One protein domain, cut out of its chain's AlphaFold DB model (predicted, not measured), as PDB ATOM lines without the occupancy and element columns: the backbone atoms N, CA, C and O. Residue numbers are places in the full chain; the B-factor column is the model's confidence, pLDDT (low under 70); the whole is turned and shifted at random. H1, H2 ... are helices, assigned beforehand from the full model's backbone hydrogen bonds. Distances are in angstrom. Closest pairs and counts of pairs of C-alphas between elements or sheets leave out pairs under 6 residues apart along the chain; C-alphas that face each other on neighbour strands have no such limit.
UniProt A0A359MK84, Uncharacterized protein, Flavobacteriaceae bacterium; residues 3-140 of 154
ATOM      1  N   ASP A   3      25.390 -14.295  17.353       45.69
ATOM      2  CA  ASP A   3      24.513 -15.417  17.741       45.69
ATOM      3  C   ASP A   3      24.975 -16.134  19.024       45.69
ATOM      4  O   ASP A   3      24.180 -16.753  19.732       45.69
ATOM      5  N   ASN A   4      26.267 -16.026  19.349       44.47
ATOM      6  CA  ASN A   4      26.866 -16.657  20.521       44.47
ATOM      7  C   ASN A   4      26.517 -15.907  21.823       44.47
ATOM      8  O   ASN A   4      26.418 -16.530  22.871       44.47
ATOM      9  N   ILE A   5      26.249 -14.597  21.767       50.28
ATOM     10  CA  ILE A   5      26.045 -13.746  22.955       50.28
ATOM     11  C   ILE A   5      24.636 -13.934  23.552       50.28
ATOM     12  O   ILE A   5      24.467 -13.986  24.768       50.28
ATOM     13  N   ASN A   6      23.606 -14.111  22.719       53.94
ATOM     14  CA  ASN A   6      22.217 -14.217  23.193       53.94
ATOM     15  C   ASN A   6      21.873 -15.610  23.744       53.94
ATOM     16  O   ASN A   6      21.152 -15.723  24.737       53.94
ATOM     17  N   LEU A   7      22.427 -16.671  23.143       52.84
ATOM     18  CA  LEU A   7      22.371 -18.015  23.721       52.84
ATOM     19  C   LEU A   7      23.183 -18.061  25.020       52.84
ATOM     20  O   LEU A   7      22.726 -18.653  25.994       52.84
ATOM     21  N   GLN A   8      24.331 -17.372  25.064       53.16
ATOM     22  CA  GLN A   8      25.111 -17.200  26.286       53.16
ATOM     23  C   GLN A   8      24.338 -16.495  27.392       53.16
ATOM     24  O   GLN A   8      24.545 -16.872  28.527       53.16
ATOM     25  N   ASN A   9      23.412 -15.574  27.117       56.97
ATOM     26  CA  ASN A   9      22.586 -14.961  28.168       56.97
ATOM     27  C   ASN A   9      21.563 -15.944  28.762       56.97
ATOM     28  O   ASN A   9      21.406 -16.012  29.978       56.97
ATOM     29  N   VAL A  10      20.904 -16.763  27.933       58.25
ATOM     30  CA  VAL A  10      19.994 -17.823  28.422       58.25
ATOM     31  C   VAL A  10      20.778 -18.904  29.171       58.25
ATOM     32  O   VAL A  10      20.355 -19.362  30.234       58.25
ATOM     33  N   ILE A  11      21.947 -19.278  28.646       56.59
ATOM     34  CA  ILE A  11      22.882 -20.203  29.289       56.59
ATOM     35  C   ILE A  11      23.441 -19.587  30.576       56.59
ATOM     36  O   ILE A  11      23.526 -20.296  31.566       56.59
ATOM     37  N   ALA A  12      23.741 -18.289  30.620       58.34
ATOM     38  CA  ALA A  12      24.231 -17.582  31.800       58.34
ATOM     39  C   ALA A  12      23.167 -17.551  32.892       58.34
ATOM     40  O   ALA A  12      23.482 -17.869  34.027       58.34
ATOM     41  N   MET A  13      21.890 -17.320  32.563       59.06
ATOM     42  CA  MET A  13      20.800 -17.487  33.538       59.06
ATOM     43  C   MET A  13      20.727 -18.928  34.074       59.06
ATOM     44  O   MET A  13      20.445 -19.137  35.255       59.06
ATOM     45  N   HIS A  14      21.006 -19.925  33.228       57.75
ATOM     46  CA  HIS A  14      21.056 -21.337  33.621       57.75
ATOM     47  C   HIS A  14      22.277 -21.657  34.503       57.75
ATOM     48  O   HIS A  14      22.155 -22.398  35.474       57.75
ATOM     49  N   VAL A  15      23.440 -21.088  34.187       55.81
ATOM     50  CA  VAL A  15      24.716 -21.257  34.899       55.81
ATOM     51  C   VAL A  15      24.705 -20.498  36.229       55.81
ATOM     52  O   VAL A  15      25.135 -21.041  37.242       55.81
ATOM     53  N   ASP A  16      24.116 -19.306  36.282       57.31
ATOM     54  CA  ASP A  16      23.920 -18.525  37.507       57.31
ATOM     55  C   ASP A  16      22.925 -19.188  38.463       57.31
ATOM     56  O   ASP A  16      23.066 -19.075  39.679       57.31
ATOM     57  N   ALA A  17      21.936 -19.918  37.937       53.69
ATOM     58  CA  ALA A  17      21.072 -20.762  38.760       53.69
ATOM     59  C   ALA A  17      21.839 -21.944  39.389       53.69
ATOM     60  O   ALA A  17      21.447 -22.426  40.454       53.69
ATOM     61  N   ILE A  18      22.930 -22.394  38.752       51.59
ATOM     62  CA  ILE A  18      23.802 -23.483  39.220       51.59
ATOM     63  C   ILE A  18      24.904 -22.966  40.163       51.59
ATOM     64  O   ILE A  18      25.316 -23.707  41.052       51.59
ATOM     65  N   ASN A  19      25.343 -21.704  40.052       55.62
ATOM     66  CA  ASN A  19      26.314 -21.102  40.975       55.62
ATOM     67  C   ASN A  19      25.707 -20.932  42.381       55.62
ATOM     68  O   ASN A  19      24.948 -20.015  42.698       55.62
ATOM     69  N   THR A  20      26.035 -21.881  43.251       54.41
ATOM     70  CA  THR A  20      25.279 -22.227  44.456       54.41
ATOM     71  C   THR A  20      25.419 -21.260  45.633       54.41
ATOM     72  O   THR A  20      24.599 -21.356  46.546       54.41
ATOM     73  N   ASN A  21      26.335 -20.289  45.616       60.34
ATOM     74  CA  ASN A  21      26.650 -19.498  46.819       60.34
ATOM     75  C   ASN A  21      26.215 -18.021  46.787       60.34
ATOM     76  O   ASN A  21      26.221 -17.388  47.838       60.34
ATOM     77  N   ALA A  22      25.820 -17.465  45.635       70.94
ATOM     78  CA  ALA A  22      25.520 -16.028  45.522       70.94
ATOM     79  C   ALA A  22      24.049 -15.662  45.803       70.94
ATOM     80  O   ALA A  22      23.761 -14.549  46.231       70.94
ATOM     81  N   PHE A  23      23.114 -16.591  45.584       80.38
ATOM     82  CA  PHE A  23      21.677 -16.309  45.628       80.38
ATOM     83  C   PHE A  23      20.933 -17.153  46.657       80.38
ATOM     84  O   PHE A  23      21.237 -18.337  46.861       80.38
ATOM     85  N   THR A  24      19.891 -16.560  47.246       88.50
ATOM     86  CA  THR A  24      18.966 -17.283  48.123       88.50
ATOM     87  C   THR A  24      18.251 -18.404  47.353       88.50
ATOM     88  O   THR A  24      18.074 -18.305  46.131       88.50
ATOM     89  N   PRO A  25      17.808 -19.483  48.028       89.62
ATOM     90  CA  PRO A  25      17.023 -20.538  47.385       89.62
ATOM     91  C   PRO A  25      15.771 -20.011  46.669       89.62
ATOM     92  O   PRO A  25      15.426 -20.502  45.596       89.62
ATOM     93  N   GLU A  26      15.124 -18.984  47.230       90.56
ATOM     94  CA  GLU A  26      13.960 -18.337  46.622       90.56
ATOM     95  C   GLU A  26      14.338 -17.644  45.306       90.56
ATOM     96  O   GLU A  26      13.720 -17.905  44.276       90.56
ATOM     97  N   THR A  27      15.400 -16.837  45.296       91.25
ATOM     98  CA  THR A  27      15.870 -16.164  44.076       91.25
ATOM     99  C   THR A  27      16.217 -17.169  42.975       91.25
ATOM    100  O   THR A  27      15.846 -16.977  41.816       91.25
ATOM    101  N   LYS A  28      16.860 -18.291  43.324       88.75
ATOM    102  CA  LYS A  28      17.171 -19.370  42.369       88.75
ATOM    103  C   LYS A  28      15.917 -20.010  41.784       88.75
ATOM    104  O   LYS A  28      15.868 -20.262  40.580       88.75
ATOM    105  N   LEU A  29      14.903 -20.255  42.615       92.00
ATOM    106  CA  LEU A  29      13.617 -20.775  42.159       92.00
ATOM    107  C   LEU A  29      13.005 -19.841  41.111       92.00
ATOM    108  O   LEU A  29      12.633 -20.293  40.031       92.00
ATOM    109  N   TRP A  30      12.951 -18.539  41.394       93.88
ATOM    110  CA  TRP A  30      12.366 -17.567  40.471       93.88
ATOM    111  C   TRP A  30      13.179 -17.396  39.190       93.88
ATOM    112  O   TRP A  30      12.595 -17.367  38.108       93.88
ATOM    113  N   ARG A  31      14.515 -17.412  39.265       91.12
ATOM    114  CA  ARG A  31      15.370 -17.469  38.067       91.12
ATOM    115  C   ARG A  31      15.045 -18.690  37.214       91.12
ATOM    116  O   ARG A  31      14.872 -18.557  36.005       91.12
ATOM    117  N   ARG A  32      14.847 -19.858  37.836       90.56
ATOM    118  CA  ARG A  32      14.444 -21.074  37.117       90.56
ATOM    119  C   ARG A  32      13.071 -20.939  36.462       90.56
ATOM    120  O   ARG A  32      12.902 -21.428  35.348       90.56
ATOM    121  N   VAL A  33      12.113 -20.281  37.114       94.06
ATOM    122  CA  VAL A  33      10.790 -19.995  36.532       94.06
ATOM    123  C   VAL A  33      10.928 -19.139  35.269       94.06
ATOM    124  O   VAL A  33      10.340 -19.485  34.243       94.06
ATOM    125  N   ILE A  34      11.740 -18.077  35.309       93.81
ATOM    126  CA  ILE A  34      11.991 -17.212  34.146       93.81
ATOM    127  C   ILE A  34      12.698 -17.981  33.025       93.81
ATOM    128  O   ILE A  34      12.236 -17.956  31.883       93.81
ATOM    129  N   SER A  35      13.760 -18.732  33.338       91.38
ATOM    130  CA  SER A  35      14.459 -19.568  32.354       91.38
ATOM    131  C   SER A  35      13.524 -20.583  31.700       91.38
ATOM    132  O   SER A  35      13.539 -20.729  30.483       91.38
ATOM    133  N   HIS A  36      12.661 -21.241  32.478       93.62
ATOM    134  CA  HIS A  36      11.719 -22.219  31.942       93.62
ATOM    135  C   HIS A  36      10.674 -21.579  31.021       93.62
ATOM    136  O   HIS A  36      10.331 -22.144  29.987       93.62
ATOM    137  N   ALA A  37      10.197 -20.377  31.355       94.44
ATOM    138  CA  ALA A  37       9.311 -19.632  30.469       94.44
ATOM    139  C   ALA A  37      10.010 -19.279  29.147       94.44
ATOM    140  O   ALA A  37       9.420 -19.452  28.082       94.44
ATOM    141  N   LEU A  38      11.274 -18.848  29.185       93.75
ATOM    142  CA  LEU A  38      12.060 -18.595  27.974       93.75
ATOM    143  C   LEU A  38      12.255 -19.879  27.151       93.75
ATOM    144  O   LEU A  38      11.995 -19.871  25.948       93.75
ATOM    145  N   GLU A  39      12.608 -21.000  27.782       92.31
ATOM    146  CA  GLU A  39      12.719 -22.318  27.136       92.31
ATOM    147  C   GLU A  39      11.405 -22.740  26.455       92.31
ATOM    148  O   GLU A  39      11.407 -23.189  25.305       92.31
ATOM    149  N   ASP A  40      10.263 -22.533  27.115       94.94
ATOM    150  CA  ASP A  40       8.945 -22.837  26.552       94.94
ATOM    151  C   ASP A  40       8.665 -22.032  25.271       94.94
ATOM    152  O   ASP A  40       8.005 -22.528  24.351       94.94
ATOM    153  N   THR A  41       9.203 -20.816  25.141       95.00
ATOM    154  CA  THR A  41       9.055 -20.020  23.909       95.00
ATOM    155  C   THR A  41       9.864 -20.564  22.727       95.00
ATOM    156  O   THR A  41       9.534 -20.282  21.572       95.00
ATOM    157  N   LEU A  42      10.861 -21.412  22.986       93.19
ATOM    158  CA  LEU A  42      11.708 -22.041  21.970       93.19
ATOM    159  C   LEU A  42      11.143 -23.375  21.458       93.19
ATOM    160  O   LEU A  42      11.690 -23.963  20.527       93.19
ATOM    161  N   ILE A  43      10.015 -23.846  22.001       93.31
ATOM    162  CA  ILE A  43       9.365 -25.090  21.568       93.31
ATOM    163  C   ILE A  43       9.101 -25.084  20.052       93.31
ATOM    164  O   ILE A  43       8.396 -24.220  19.521       93.31
ATOM    165  N   VAL A  44       9.600 -26.108  19.360       91.94
ATOM    166  CA  VAL A  44       9.386 -26.305  17.914       91.94
ATOM    167  C   VAL A  44       8.146 -27.162  17.637       91.94
ATOM    168  O   VAL A  44       7.404 -26.908  16.686       91.94
ATOM    169  N   ASN A  45       7.865 -28.146  18.498       92.25
ATOM    170  CA  ASN A  45       6.740 -29.067  18.339       92.25
ATOM    171  C   ASN A  45       5.391 -28.334  18.245       92.25
ATOM    172  O   ASN A  45       5.129 -27.343  18.932       92.25
ATOM    173  N   SER A  46       4.504 -28.867  17.406       92.75
ATOM    174  CA  SER A  46       3.186 -28.292  17.115       92.75
ATOM    175  C   SER A  46       2.026 -29.075  17.737       92.75
ATOM    176  O   SER A  46       0.866 -28.887  17.365       92.75
ATOM    177  N   ASP A  47       2.312 -29.933  18.718       93.38
ATOM    178  CA  ASP A  47       1.281 -30.616  19.497       93.38
ATOM    179  C   ASP A  47       0.472 -29.618  20.310       93.38
ATOM    180  O   ASP A  47       0.997 -28.600  20.771       93.38
ATOM    181  N   ARG A  48      -0.803 -29.927  20.566       93.50
ATOM    182  CA  ARG A  48      -1.706 -29.024  21.292       93.50
ATOM    183  C   ARG A  48      -1.104 -28.532  22.611       93.50
ATOM    184  O   ARG A  48      -1.079 -27.332  22.852       93.50
ATOM    185  N   LYS A  49      -0.616 -29.437  23.469       95.31
ATOM    186  CA  LYS A  49      -0.094 -29.082  24.804       95.31
ATOM    187  C   LYS A  49       1.125 -28.158  24.704       95.31
ATOM    188  O   LYS A  49       1.174 -27.140  25.386       95.31
ATOM    189  N   LYS A  50       2.066 -28.501  23.824       95.50
ATOM    190  CA  LYS A  50       3.316 -27.766  23.593       95.50
ATOM    191  C   LYS A  50       3.068 -26.402  22.939       95.50
ATOM    192  O   LYS A  50       3.608 -25.403  23.396       95.50
ATOM    193  N   SER A  51       2.155 -26.338  21.971       95.88
ATOM    194  CA  SER A  51       1.710 -25.088  21.338       95.88
ATOM    195  C   SER A  51       1.101 -24.119  22.350       95.88
ATOM    196  O   SER A  51       1.388 -22.925  22.327       95.88
ATOM    197  N   LEU A  52       0.271 -24.636  23.262       96.00
ATOM    198  CA  LEU A  52      -0.332 -23.828  24.317       96.00
ATOM    199  C   LEU A  52       0.701 -23.360  25.348       96.00
ATOM    200  O   LEU A  52       0.601 -22.220  25.782       96.00
ATOM    201  N   ALA A  53       1.670 -24.200  25.728       96.44
ATOM    202  CA  ALA A  53       2.755 -23.806  26.632       96.44
ATOM    203  C   ALA A  53       3.581 -22.656  26.036       96.44
ATOM    204  O   ALA A  53       3.665 -21.590  26.641       96.44
ATOM    205  N   LYS A  54       4.033 -22.816  24.785       96.62
ATOM    206  CA  LYS A  54       4.781 -21.794  24.043       96.62
ATOM    207  C   LYS A  54       4.070 -20.443  24.020       96.62
ATOM    208  O   LYS A  54       4.658 -19.412  24.329       96.62
ATOM    209  N   VAL A  55       2.788 -20.441  23.653       96.06
ATOM    210  CA  VAL A  55       2.009 -19.200  23.519       96.06
ATOM    211  C   VAL A  55       1.677 -18.596  24.881       96.06
ATOM    212  O   VAL A  55       1.636 -17.377  25.006       96.06
ATOM    213  N   LYS A  56       1.471 -19.414  25.918       95.81
ATOM    214  CA  LYS A  56       1.302 -18.913  27.288       95.81
ATOM    215  C   LYS A  56       2.563 -18.213  27.780       95.81
ATOM    216  O   LYS A  56       2.442 -17.098  28.268       95.81
ATOM    217  N   ALA A  57       3.732 -18.824  27.600       96.12
ATOM    218  CA  ALA A  57       5.005 -18.217  27.974       96.12
ATOM    219  C   ALA A  57       5.254 -16.913  27.198       96.12
ATOM    220  O   ALA A  57       5.530 -15.878  27.796       96.12
ATOM    221  N   HIS A  58       5.025 -16.928  25.881       96.44
ATOM    222  CA  HIS A  58       5.111 -15.735  25.037       96.44
ATOM    223  C   HIS A  58       4.197 -14.602  25.523       96.44
ATOM    224  O   HIS A  58       4.641 -13.468  25.686       96.44
ATOM    225  N   ASN A  59       2.925 -14.907  25.788       96.19
ATOM    226  CA  ASN A  59       1.949 -13.928  26.264       96.19
ATOM    227  C   ASN A  59       2.242 -13.434  27.686       96.19
ATOM    228  O   ASN A  59       1.826 -12.333  28.031       96.19
ATOM    229  N   TRP A  60       2.892 -14.252  28.514       96.00
ATOM    230  CA  TRP A  60       3.286 -13.873  29.868       96.00
ATOM    231  C   TRP A  60       4.415 -12.842  29.835       96.00
ATOM    232  O   TRP A  60       4.281 -11.787  30.446       96.00
ATOM    233  N   ILE A  61       5.448 -13.092  29.022       94.75
ATOM    234  CA  ILE A  61       6.598 -12.191  28.866       94.75
ATOM    235  C   ILE A  61       6.187 -10.893  28.153       94.75
ATOM    236  O   ILE A  61       6.385  -9.805  28.679       94.75
ATOM    237  N   THR A  62       5.544 -10.986  26.982       94.44
ATOM    238  CA  THR A  62       5.111  -9.797  26.202       94.44
ATOM    239  C   THR A  62       3.947  -9.039  26.828       94.44
ATOM    240  O   THR A  62       3.647  -7.916  26.436       94.44
ATOM    241  N   GLY A  63       3.235  -9.665  27.763       91.19
ATOM    242  CA  GLY A  63       2.135  -9.029  28.468       91.19
ATOM    243  C   GLY A  63       2.592  -8.076  29.568       91.19
ATOM    244  O   GLY A  63       1.762  -7.270  29.982       91.19
ATOM    245  N   GLN A  64       3.838  -8.213  30.054       85.62
ATOM    246  CA  GLN A  64       4.427  -7.459  31.174       85.62
ATOM    247  C   GLN A  64       3.424  -7.182  32.309       85.62
ATOM    248  O   GLN A  64       3.261  -6.067  32.800       85.62
ATOM    249  N   LYS A  65       2.674  -8.218  32.695       92.06
ATOM    250  CA  LYS A  65       1.678  -8.115  33.762       92.06
ATOM    251  C   LYS A  65       2.352  -8.157  35.133       92.06
ATOM    252  O   LYS A  65       3.517  -8.527  35.263       92.06
ATOM    253  N   THR A  66       1.596  -7.804  36.173       92.88
ATOM    254  CA  THR A  66       2.084  -7.734  37.561       92.88
ATOM    255  C   THR A  66       2.733  -9.032  38.041       92.88
ATOM    256  O   THR A  66       3.724  -8.991  38.762       92.88
ATOM    257  N   ASP A  67       2.221 -10.183  37.612       95.00
ATOM    258  CA  ASP A  67       2.765 -11.503  37.928       95.00
ATOM    259  C   ASP A  67       4.140 -11.754  37.291       95.00
ATOM    260  O   ASP A  67       5.021 -12.304  37.952       95.00
ATOM    261  N   PHE A  68       4.352 -11.319  36.046       95.25
ATOM    262  CA  PHE A  68       5.661 -11.367  35.390       95.25
ATOM    263  C   PHE A  68       6.668 -10.454  36.096       95.25
ATOM    264  O   PHE A  68       7.743 -10.914  36.477       95.25
ATOM    265  N   CYS A  69       6.298  -9.197  36.362       95.12
ATOM    266  CA  CYS A  69       7.191  -8.259  37.043       95.12
ATOM    267  C   CYS A  69       7.572  -8.760  38.442       95.12
ATOM    268  O   CYS A  69       8.741  -8.728  38.810       95.12
ATOM    269  N   HIS A  70       6.614  -9.299  39.203       95.94
ATOM    270  CA  HIS A  70       6.899  -9.915  40.500       95.94
ATOM    271  C   HIS A  70       7.879 -11.086  40.387       95.94
ATOM    272  O   HIS A  70       8.792 -11.182  41.205       95.94
ATOM    273  N   ALA A  71       7.716 -11.958  39.389       95.38
ATOM    274  CA  ALA A  71       8.643 -13.062  39.169       95.38
ATOM    275  C   ALA A  71      10.061 -12.562  38.842       95.38
ATOM    276  O   ALA A  71      11.024 -13.094  39.388       95.38
ATOM    277  N   CYS A  72      10.193 -11.512  38.024       93.25
ATOM    278  CA  CYS A  72      11.479 -10.875  37.722       93.25
ATOM    279  C   CYS A  72      12.125 -10.256  38.967       93.25
ATOM    280  O   CYS A  72      13.267 -10.585  39.277       93.25
ATOM    281  N   TYR A  73      11.391  -9.455  39.744       94.50
ATOM    282  CA  TYR A  73      11.928  -8.849  40.967       94.50
ATOM    283  C   TYR A  73      12.370  -9.898  41.989       94.50
ATOM    284  O   TYR A  73      13.422  -9.768  42.606       94.50
ATOM    285  N   ARG A  74      11.605 -10.983  42.141       93.94
ATOM    286  CA  ARG A  74      11.976 -12.097  43.023       93.94
ATOM    287  C   ARG A  74      13.192 -12.878  42.520       93.94
ATOM    288  O   ARG A  74      13.908 -13.473  43.322       93.94
ATOM    289  N   ALA A  75      13.422 -12.873  41.211       91.88
ATOM    290  CA  ALA A  75      14.596 -13.449  40.568       91.88
ATOM    291  C   ALA A  75      15.826 -12.523  40.599       91.88
ATOM    292  O   ALA A  75      16.882 -12.941  40.117       91.88
ATOM    293  N   ASP A  76      15.707 -11.317  41.169       90.69
ATOM    294  CA  ASP A  76      16.731 -10.269  41.109       90.69
ATOM    295  C   ASP A  76      17.095  -9.931  39.650       90.69
ATOM    296  O   ASP A  76      18.248 -10.012  39.225       90.69
ATOM    297  N   LEU A  77      16.056  -9.680  38.844       90.56
ATOM    298  CA  LEU A  77      16.129  -9.346  37.423       90.56
ATOM    299  C   LEU A  77      15.261  -8.125  37.119       90.56
ATOM    300  O   LEU A  77      14.171  -7.970  37.673       90.56
ATOM    301  N   ASP A  78      15.708  -7.319  36.161       90.50
ATOM    302  CA  ASP A  78      14.927  -6.211  35.622       90.50
ATOM    303  C   ASP A  78      13.909  -6.726  34.573       90.50
ATOM    304  O   ASP A  78      14.318  -7.292  33.549       90.50
ATOM    305  N   PRO A  79      12.588  -6.576  34.801       92.50
ATOM    306  CA  PRO A  79      11.560  -7.044  33.871       92.50
ATOM    307  C   PRO A  79      11.621  -6.373  32.493       92.50
ATOM    308  O   PRO A  79      11.277  -7.025  31.500       92.50
ATOM    309  N   ASP A  80      12.065  -5.117  32.406       91.94
ATOM    310  CA  ASP A  80      12.158  -4.396  31.136       91.94
ATOM    311  C   ASP A  80      13.323  -4.934  30.305       91.94
ATOM    312  O   ASP A  80      13.137  -5.287  29.139       91.94
ATOM    313  N   MET A  81      14.476  -5.172  30.933       88.88
ATOM    314  CA  MET A  81      15.634  -5.802  30.286       88.88
ATOM    315  C   MET A  81      15.322  -7.205  29.745       88.88
ATOM    316  O   MET A  81      15.746  -7.568  28.640       88.88
ATOM    317  N   ILE A  82      14.569  -8.014  30.499       90.50
ATOM    318  CA  ILE A  82      14.147  -9.349  30.048       90.50
ATOM    319  C   ILE A  82      13.193  -9.235  28.855       90.50
ATOM    320  O   ILE A  82      13.345  -9.961  27.869       90.50
ATOM    321  N   HIS A  83      12.227  -8.318  28.918       92.31
ATOM    322  CA  HIS A  83      11.276  -8.097  27.836       92.31
ATOM    323  C   HIS A  83      11.954  -7.583  26.557       92.31
ATOM    324  O   HIS A  83      11.707  -8.117  25.476       92.31
ATOM    325  N   GLU A  84      12.847  -6.600  26.658       90.75
ATOM    326  CA  GLU A  84      13.594  -6.063  25.519       90.75
ATOM    327  C   GLU A  84      14.457  -7.133  24.850       90.75
ATOM    328  O   GLU A  84      14.427  -7.291  23.624       90.75
ATOM    329  N   THR A  85      15.161  -7.929  25.658       90.25
ATOM    330  CA  THR A  85      15.960  -9.063  25.180       90.25
ATOM    331  C   THR A  85      15.080 -10.081  24.453       90.25
ATOM    332  O   THR A  85      15.417 -10.550  23.364       90.25
ATOM    333  N   TYR A  86      13.908 -10.384  25.011       93.00
ATOM    334  CA  TYR A  86      12.943 -11.290  24.400       93.00
ATOM    335  C   TYR A  86      12.408 -10.766  23.056       93.00
ATOM    336  O   TYR A  86      12.361 -11.499  22.065       93.00
ATOM    337  N   VAL A  87      12.054  -9.481  22.983       92.31
ATOM    338  CA  VAL A  87      11.613  -8.826  21.743       92.31
ATOM    339  C   VAL A  87      12.726  -8.829  20.695       92.31
ATOM    340  O   VAL A  87      12.453  -9.070  19.515       92.31
ATOM    341  N   LYS A  88      13.981  -8.613  21.101       90.94
ATOM    342  CA  LYS A  88      15.148  -8.719  20.219       90.94
ATOM    343  C   LYS A  88      15.275 -10.128  19.630       90.94
ATOM    344  O   LYS A  88      15.335 -10.259  18.410       90.94
ATOM    345  N   MET A  89      15.176 -11.175  20.452       90.00
ATOM    346  CA  MET A  89      15.216 -12.574  19.994       90.00
ATOM    347  C   MET A  89      14.098 -12.918  18.998       90.00
ATOM    348  O   MET A  89      14.293 -13.713  18.075       90.00
ATOM    349  N   ILE A  90      12.914 -12.326  19.166       92.94
ATOM    350  CA  ILE A  90      11.819 -12.465  18.205       92.94
ATOM    351  C   ILE A  90      12.185 -11.815  16.862       92.94
ATOM    352  O   ILE A  90      11.992 -12.430  15.813       92.94
ATOM    353  N   ARG A  91      12.711 -10.582  16.881       90.75
ATOM    354  CA  ARG A  91      13.096  -9.838  15.667       90.75
ATOM    355  C   ARG A  91      14.219 -10.527  14.894       90.75
ATOM    356  O   ARG A  91      14.194 -10.531  13.670       90.75
ATOM    357  N   GLU A  92      15.155 -11.142  15.607       89.62
ATOM    358  CA  GLU A  92      16.259 -11.928  15.041       89.62
ATOM    359  C   GLU A  92      15.811 -13.311  14.529       89.62
ATOM    360  O   GLU A  92      16.566 -14.014  13.864       89.62
ATOM    361  N   GLY A  93      14.565 -13.717  14.797       88.56
ATOM    362  CA  GLY A  93      14.010 -14.975  14.303       88.56
ATOM    363  C   GLY A  93      14.403 -16.208  15.122       88.56
ATOM    364  O   GLY A  93      14.152 -17.335  14.680       88.56
ATOM    365  N   PHE A  94      14.957 -16.043  16.326       88.62
ATOM    366  CA  PHE A  94      15.155 -17.163  17.252       88.62
ATOM    367  C   PHE A  94      13.811 -17.731  17.717       88.62
ATOM    368  O   PHE A  94      13.614 -18.947  17.751       88.62
ATOM    369  N   ILE A  95      12.843 -16.852  17.992       92.19
ATOM    370  CA  ILE A  95      11.493 -17.243  18.401       92.19
ATOM    371  C   ILE A  95      10.546 -17.103  17.211       92.19
ATOM    372  O   ILE A  95      10.182 -16.004  16.800       92.19
ATOM    373  N   ARG A  96      10.110 -18.245  16.672       92.44
ATOM    374  CA  ARG A  96       9.166 -18.327  15.548       92.44
ATOM    375  C   ARG A  96       7.962 -19.192  15.886       92.44
ATOM    376  O   ARG A  96       8.078 -20.185  16.603       92.44
ATOM    377  N   PHE A  97       6.807 -18.848  15.329       93.56
ATOM    378  CA  PHE A  97       5.575 -19.623  15.477       93.56
ATOM    379  C   PHE A  97       5.198 -20.271  14.156       93.56
ATOM    380  O   PHE A  97       5.340 -19.660  13.100       93.56
ATOM    381  N   ASN A  98       4.689 -21.496  14.209       93.25
ATOM    382  CA  ASN A  98       4.077 -22.125  13.045       93.25
ATOM    383  C   ASN A  98       2.558 -21.905  13.027       93.25
ATOM    384  O   ASN A  98       1.919 -21.655  14.055       93.25
ATOM    385  N   ALA A  99       1.960 -22.016  11.840       93.12
ATOM    386  CA  ALA A  99       0.522 -21.816  11.660       93.12
ATOM    387  C   ALA A  99      -0.308 -22.760  12.551       93.12
ATOM    388  O   ALA A  99      -1.320 -22.361  13.136       93.12
ATOM    389  N   ARG A 100       0.146 -24.011  12.700       94.50
ATOM    390  CA  ARG A 100      -0.527 -25.035  13.507       94.50
ATOM    391  C   ARG A 100      -0.571 -24.674  15.000       94.50
ATOM    392  O   ARG A 100      -1.624 -24.816  15.620       94.50
ATOM    393  N   GLN A 101       0.518 -24.144  15.560       94.69
ATOM    394  CA  GLN A 101       0.609 -23.670  16.946       94.69
ATOM    395  C   GLN A 101      -0.431 -22.579  17.205       94.69
ATOM    396  O   GLN A 101      -1.203 -22.684  18.158       94.69
ATOM    397  N   ILE A 102      -0.525 -21.584  16.318       94.75
ATOM    398  CA  ILE A 102      -1.508 -20.496  16.438       94.75
ATOM    399  C   ILE A 102      -2.944 -21.032  16.361       94.75
ATOM    400  O   ILE A 102      -3.803 -20.657  17.168       94.75
ATOM    401  N   LYS A 103      -3.226 -21.968  15.445       94.75
ATOM    402  CA  LYS A 103      -4.559 -22.582  15.345       94.75
ATOM    403  C   LYS A 103      -4.940 -23.368  16.605       94.75
ATOM    404  O   LYS A 103      -6.097 -23.291  17.025       94.75
ATOM    405  N   TRP A 104      -4.002 -24.059  17.262       95.69
ATOM    406  CA  TRP A 104      -4.266 -24.722  18.547       95.69
ATOM    407  C   TRP A 104      -4.677 -23.747  19.654       95.69
ATOM    408  O   TRP A 104      -5.550 -24.074  20.465       95.69
ATOM    409  N   VAL A 105      -4.108 -22.542  19.674       94.44
ATOM    410  CA  VAL A 105      -4.505 -21.486  20.619       94.44
ATOM    411  C   VAL A 105      -5.926 -21.017  20.324       94.44
ATOM    412  O   VAL A 105      -6.762 -20.971  21.227       94.44
ATOM    413  N   LYS A 106      -6.241 -20.749  19.051       94.25
ATOM    414  CA  LYS A 106      -7.600 -20.383  18.623       94.25
ATOM    415  C   LYS A 106      -8.617 -21.461  19.012       94.25
ATOM    416  O   LYS A 106      -9.698 -21.145  19.509       94.25
ATOM    417  N   TYR A 107      -8.250 -22.731  18.848       95.19
ATOM    418  CA  TYR A 107      -9.060 -23.875  19.258       95.19
ATOM    419  C   TYR A 107      -9.335 -23.878  20.764       95.19
ATOM    420  O   TYR A 107     -10.484 -24.034  21.180       95.19
ATOM    421  N   GLN A 108      -8.304 -23.666  21.584       94.88
ATOM    422  CA  GLN A 108      -8.437 -23.608  23.038       94.88
ATOM    423  C   GLN A 108      -9.368 -22.469  23.483       94.88
ATOM    424  O   GLN A 108     -10.264 -22.696  24.296       94.88
ATOM    425  N   ARG A 109      -9.239 -21.280  22.886       92.50
ATOM    426  CA  ARG A 109     -10.104 -20.130  23.194       92.50
ATOM    427  C   ARG A 109     -11.565 -20.364  22.858       92.50
ATOM    428  O   ARG A 109     -12.446 -19.965  23.612       92.50
ATOM    429  N   LEU A 110     -11.849 -20.998  21.719       93.56
ATOM    430  CA  LEU A 110     -13.228 -21.334  21.366       93.56
ATOM    431  C   LEU A 110     -13.843 -22.282  22.401       93.56
ATOM    432  O   LEU A 110     -15.001 -22.102  22.772       93.56
ATOM    433  N   TRP A 111     -13.070 -23.243  22.911       93.44
ATOM    434  CA  TRP A 111     -13.521 -24.113  23.997       93.44
ATOM    435  C   TRP A 111     -13.776 -23.362  25.302       93.44
ATOM    436  O   TRP A 111     -14.767 -23.646  25.970       93.44
ATOM    437  N   GLU A 112     -12.930 -22.399  25.660       93.56
ATOM    438  CA  GLU A 112     -13.144 -21.539  26.831       93.56
ATOM    439  C   GLU A 112     -14.427 -20.710  26.688       93.56
ATOM    440  O   GLU A 112     -15.250 -20.700  27.602       93.56
ATOM    441  N   LYS A 113     -14.687 -20.140  25.505       93.56
ATOM    442  CA  LYS A 113     -15.943 -19.427  25.210       93.56
ATOM    443  C   LYS A 113     -17.176 -20.326  25.327       93.56
ATOM    444  O   LYS A 113     -18.194 -19.904  25.863       93.56
ATOM    445  N   VAL A 114     -17.096 -21.579  24.870       93.94
ATOM    446  CA  VAL A 114     -18.204 -22.549  25.007       93.94
ATOM    447  C   VAL A 114     -18.556 -22.814  26.471       93.94
ATOM    448  O   VAL A 114     -19.727 -23.054  26.767       93.94
ATOM    449  N   LYS A 115     -17.568 -22.787  27.375       91.88
ATOM    450  CA  LYS A 115     -17.801 -22.971  28.815       91.88
ATOM    451  C   LYS A 115     -18.526 -21.780  29.441       91.88
ATOM    452  O   LYS A 115     -19.314 -21.993  30.351       91.88
ATOM    453  N   GLN A 116     -18.266 -20.570  28.950       92.31
ATOM    454  CA  GLN A 116     -18.817 -19.323  29.493       92.31
ATOM    455  C   GLN A 116     -20.212 -18.985  28.954       92.31
ATOM    456  O   GLN A 116     -20.993 -18.343  29.640       92.31
ATOM    457  N   ILE A 117     -20.524 -19.381  27.719       92.81
ATOM    458  CA  ILE A 117     -21.786 -19.011  27.072       92.81
ATOM    459  C   ILE A 117     -22.964 -19.790  27.654       92.81
ATOM    460  O   ILE A 117     -22.897 -21.006  27.832       92.81
ATOM    461  N   GLU A 118     -24.083 -19.099  27.839       87.06
ATOM    462  CA  GLU A 118     -25.381 -19.689  28.150       87.06
ATOM    463  C   GLU A 118     -26.202 -19.906  26.866       87.06
ATOM    464  O   GLU A 118     -26.060 -19.189  25.875       87.06
ATOM    465  N   GLY A 119     -27.035 -20.948  26.839       90.25
ATOM    466  CA  GLY A 119     -27.885 -21.266  25.688       90.25
ATOM    467  C   GLY A 119     -27.359 -22.377  24.768       90.25
ATOM    468  O   GLY A 119     -26.262 -22.337  24.200       90.25
ATOM    469  N   ASN A 120     -28.205 -23.389  24.558       88.81
ATOM    470  CA  ASN A 120     -27.859 -24.594  23.796       88.81
ATOM    471  C   ASN A 120     -27.585 -24.317  22.307       88.81
ATOM    472  O   ASN A 120     -26.696 -24.938  21.717       88.81
ATOM    473  N   ARG A 121     -28.293 -23.355  21.696       90.94
ATOM    474  CA  ARG A 121     -28.114 -22.995  20.277       90.94
ATOM    475  C   ARG A 121     -26.732 -22.388  20.010       90.94
ATOM    476  O   ARG A 121     -26.039 -22.839  19.098       90.94
ATOM    477  N   ALA A 122     -26.307 -21.430  20.833       90.56
ATOM    478  CA  ALA A 122     -24.999 -20.788  20.715       90.56
ATOM    479  C   ALA A 122     -23.851 -21.785  20.966       90.56
ATOM    480  O   ALA A 122     -22.896 -21.852  20.186       90.56
ATOM    481  N   LYS A 123     -23.989 -22.658  21.979       92.12
ATOM    482  CA  LYS A 123     -23.038 -23.758  22.227       92.12
ATOM    483  C   LYS A 123     -22.908 -24.691  21.022       92.12
ATOM    484  O   LYS A 123     -21.790 -25.063  20.659       92.12
ATOM    485  N   ARG A 124     -24.021 -25.057  20.372       92.31
ATOM    486  CA  ARG A 124     -24.011 -25.927  19.183       92.31
ATOM    487  C   ARG A 124     -23.243 -25.297  18.022       92.31
ATOM    488  O   ARG A 124     -22.405 -25.968  17.421       92.31
ATOM    489  N   GLN A 125     -23.475 -24.014  17.743       92.69
ATOM    490  CA  GLN A 125     -22.768 -23.290  16.679       92.69
ATOM    491  C   GLN A 125     -21.255 -23.229  16.932       92.69
ATOM    492  O   GLN A 125     -20.463 -23.481  16.025       92.69
ATOM    493  N   LEU A 126     -20.832 -22.953  18.168       92.94
ATOM    494  CA  LEU A 126     -19.410 -22.932  18.514       92.94
ATOM    495  C   LEU A 126     -18.762 -24.314  18.436       92.94
ATOM    496  O   LEU A 126     -17.662 -24.432  17.903       92.94
ATOM    497  N   ARG A 127     -19.445 -25.371  18.889       93.56
ATOM    498  CA  ARG A 127     -18.952 -26.752  18.753       93.56
ATOM    499  C   ARG A 127     -18.765 -27.155  17.287       93.56
ATOM    500  O   ARG A 127     -17.779 -27.814  16.970       93.56
ATOM    501  N   ALA A 128     -19.653 -26.717  16.390       95.00
ATOM    502  CA  ALA A 128     -19.488 -26.933  14.953       95.00
ATOM    503  C   ALA A 128     -18.226 -26.233  14.414       95.00
ATOM    504  O   ALA A 128     -17.409 -26.873  13.753       95.00
ATOM    505  N   LYS A 129     -18.001 -24.964  14.785       94.88
ATOM    506  CA  LYS A 129     -16.778 -24.219  14.424       94.88
ATOM    507  C   LYS A 129     -15.508 -24.887  14.962       94.88
ATOM    508  O   LYS A 129     -14.521 -25.001  14.245       94.88
ATOM    509  N   ILE A 130     -15.540 -25.369  16.204       95.31
ATOM    510  CA  ILE A 130     -14.436 -26.107  16.835       95.31
ATOM    511  C   ILE A 130     -14.122 -27.395  16.066       95.31
ATOM    512  O   ILE A 130     -12.950 -27.716  15.873       95.31
ATOM    513  N   LYS A 131     -15.151 -28.133  15.626       95.50
ATOM    514  CA  LYS A 131     -14.975 -29.359  14.838       95.50
ATOM    515  C   LYS A 131     -14.268 -29.063  13.515       95.50
ATOM    516  O   LYS A 131     -13.304 -29.752  13.198       95.50
ATOM    517  N   ILE A 132     -14.703 -28.028  12.797       95.56
ATOM    518  CA  ILE A 132     -14.076 -27.590  11.540       95.56
ATOM    519  C   ILE A 132     -12.618 -27.184  11.790       95.56
ATOM    520  O   ILE A 132     -11.716 -27.720  11.154       95.56
ATOM    521  N   LEU A 133     -12.367 -26.343  12.797       94.88
ATOM    522  CA  LEU A 133     -11.015 -25.898  13.135       94.88
ATOM    523  C   LEU A 133     -10.085 -27.066  13.499       94.88
ATOM    524  O   LEU A 133      -8.906 -27.041  13.167       94.88
ATOM    525  N   ARG A 134     -10.596 -28.108  14.168       94.00
ATOM    526  CA  ARG A 134      -9.808 -29.312  14.463       94.00
ATOM    527  C   ARG A 134      -9.367 -30.026  13.188       94.00
ATOM    528  O   ARG A 134      -8.229 -30.477  13.137       94.00
ATOM    529  N   LEU A 135     -10.244 -30.131  12.190       94.75
ATOM    530  CA  LEU A 135      -9.902 -30.729  10.897       94.75
ATOM    531  C   LEU A 135      -8.857 -29.879  10.172       94.75
ATOM    532  O   LEU A 135      -7.845 -30.413   9.733       94.75
ATOM    533  N   GLU A 136      -9.039 -28.557  10.152       94.69
ATOM    534  CA  GLU A 136      -8.061 -27.637   9.568       94.69
ATOM    535  C   GLU A 136      -6.687 -27.752  10.233       94.69
ATOM    536  O   GLU A 136      -5.669 -27.700   9.557       94.69
ATOM    537  N   ILE A 137      -6.624 -27.894  11.559       93.69
ATOM    538  CA  ILE A 137      -5.356 -28.042  12.289       93.69
ATOM    539  C   ILE A 137      -4.581 -29.274  11.813       93.69
ATOM    540  O   ILE A 137      -3.363 -29.191  11.658       93.69
ATOM    541  N   LEU A 138      -5.276 -30.389  11.574       91.00
ATOM    542  CA  LEU A 138      -4.655 -31.639  11.132       91.00
ATOM    543  C   LEU A 138      -4.055 -31.516   9.727       91.00
ATOM    544  O   LEU A 138      -3.010 -32.107   9.472       91.00
ATOM    545  N   THR A 139      -4.670 -30.718   8.852       93.06
ATOM    546  CA  THR A 139      -4.186 -30.474   7.483       93.06
ATOM    547  C   THR A 139      -3.218 -29.296   7.373       93.06
ATOM    548  O   THR A 139      -2.660 -29.066   6.309       93.06
ATOM    549  N   THR A 140      -3.013 -28.523   8.443       93.19
ATOM    550  CA  THR A 140      -2.148 -27.333   8.415       93.19
ATOM    551  C   THR A 140      -0.683 -27.719   8.506       93.19
ATOM    552  O   THR A 140      -0.313 -28.444   9.428       93.19
TER     553      THR A 140
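What this domain is: This is residues 3 to 140 of the 154 residues of an uncharacterized protein of Flavobacteriaceae bacterium (UniProt A0A359MK84). The longest helix, H7, forms with H6 a long helical hairpin at one end of an elongated domain; H3, near the middle, makes a corner with H6 and also touches H2 and H5 of a group of four helices, H1, H2, H4 and H5, at the other end. Within that group H1 and H2 form a second hairpin, and H4 crosses H2 near the beginning of H2, at 51 degrees, and meets H5 at Pro 79, the first residue of H5. The printed part has 138 residues with seven named helices, H1 to H7 in chain order, and no named strand: all helix, loose, with a radius of gyration of the C-alphas of 18.4 A and spans of 60 by 32 by 22 A.

Where its parts are: H7, residues 120 to 139, is 29.3 A long and ends at C-alpha 139 (-4.186, -30.474, 7.483). H6 is residues 99 to 116, 26.4 A; H3 48 to 63; H2 25 to 41, 24.8 A; H4 66 to 74; H5 79 to 91. H1, residues 3 to 18, begins at C-alpha 3 (24.513, -15.417, 17.741) and has a kink of 32 degrees near residue 10.

How they stand to each other: H6 and H7 touch, opposite ways at a shallow tilt of 14 degrees; the closest C-alphas, of Val 114 and Lys 123, are 5.7 A apart. H3 touches H6 about perpendicular, 86 degrees, closest C-alphas Ser 51 and Gln 101, 4.7 A. H3 touches H2 with residues 53 to 58 alone, closest C-alphas Lys 54 and Thr 41, 4.6 A. H1 touches H2 with residues 10 to 17 alone, closest C-alphas Ala 17 and Lys 28, 5.5 A. H4 touches H5, closest C-alphas Cys 72 and Pro 79, 5.4 A. Every O i to N i+4 pair is within hydrogen-bond range in H2 to H7, and 11 of 12 in H1.

The domain as a whole: The farthest C-alphas, of Asn 21 and Arg 121, are 61.0 A apart. The printed part has no cut and no long link. Residues 3 to 21 have pLDDT under 70.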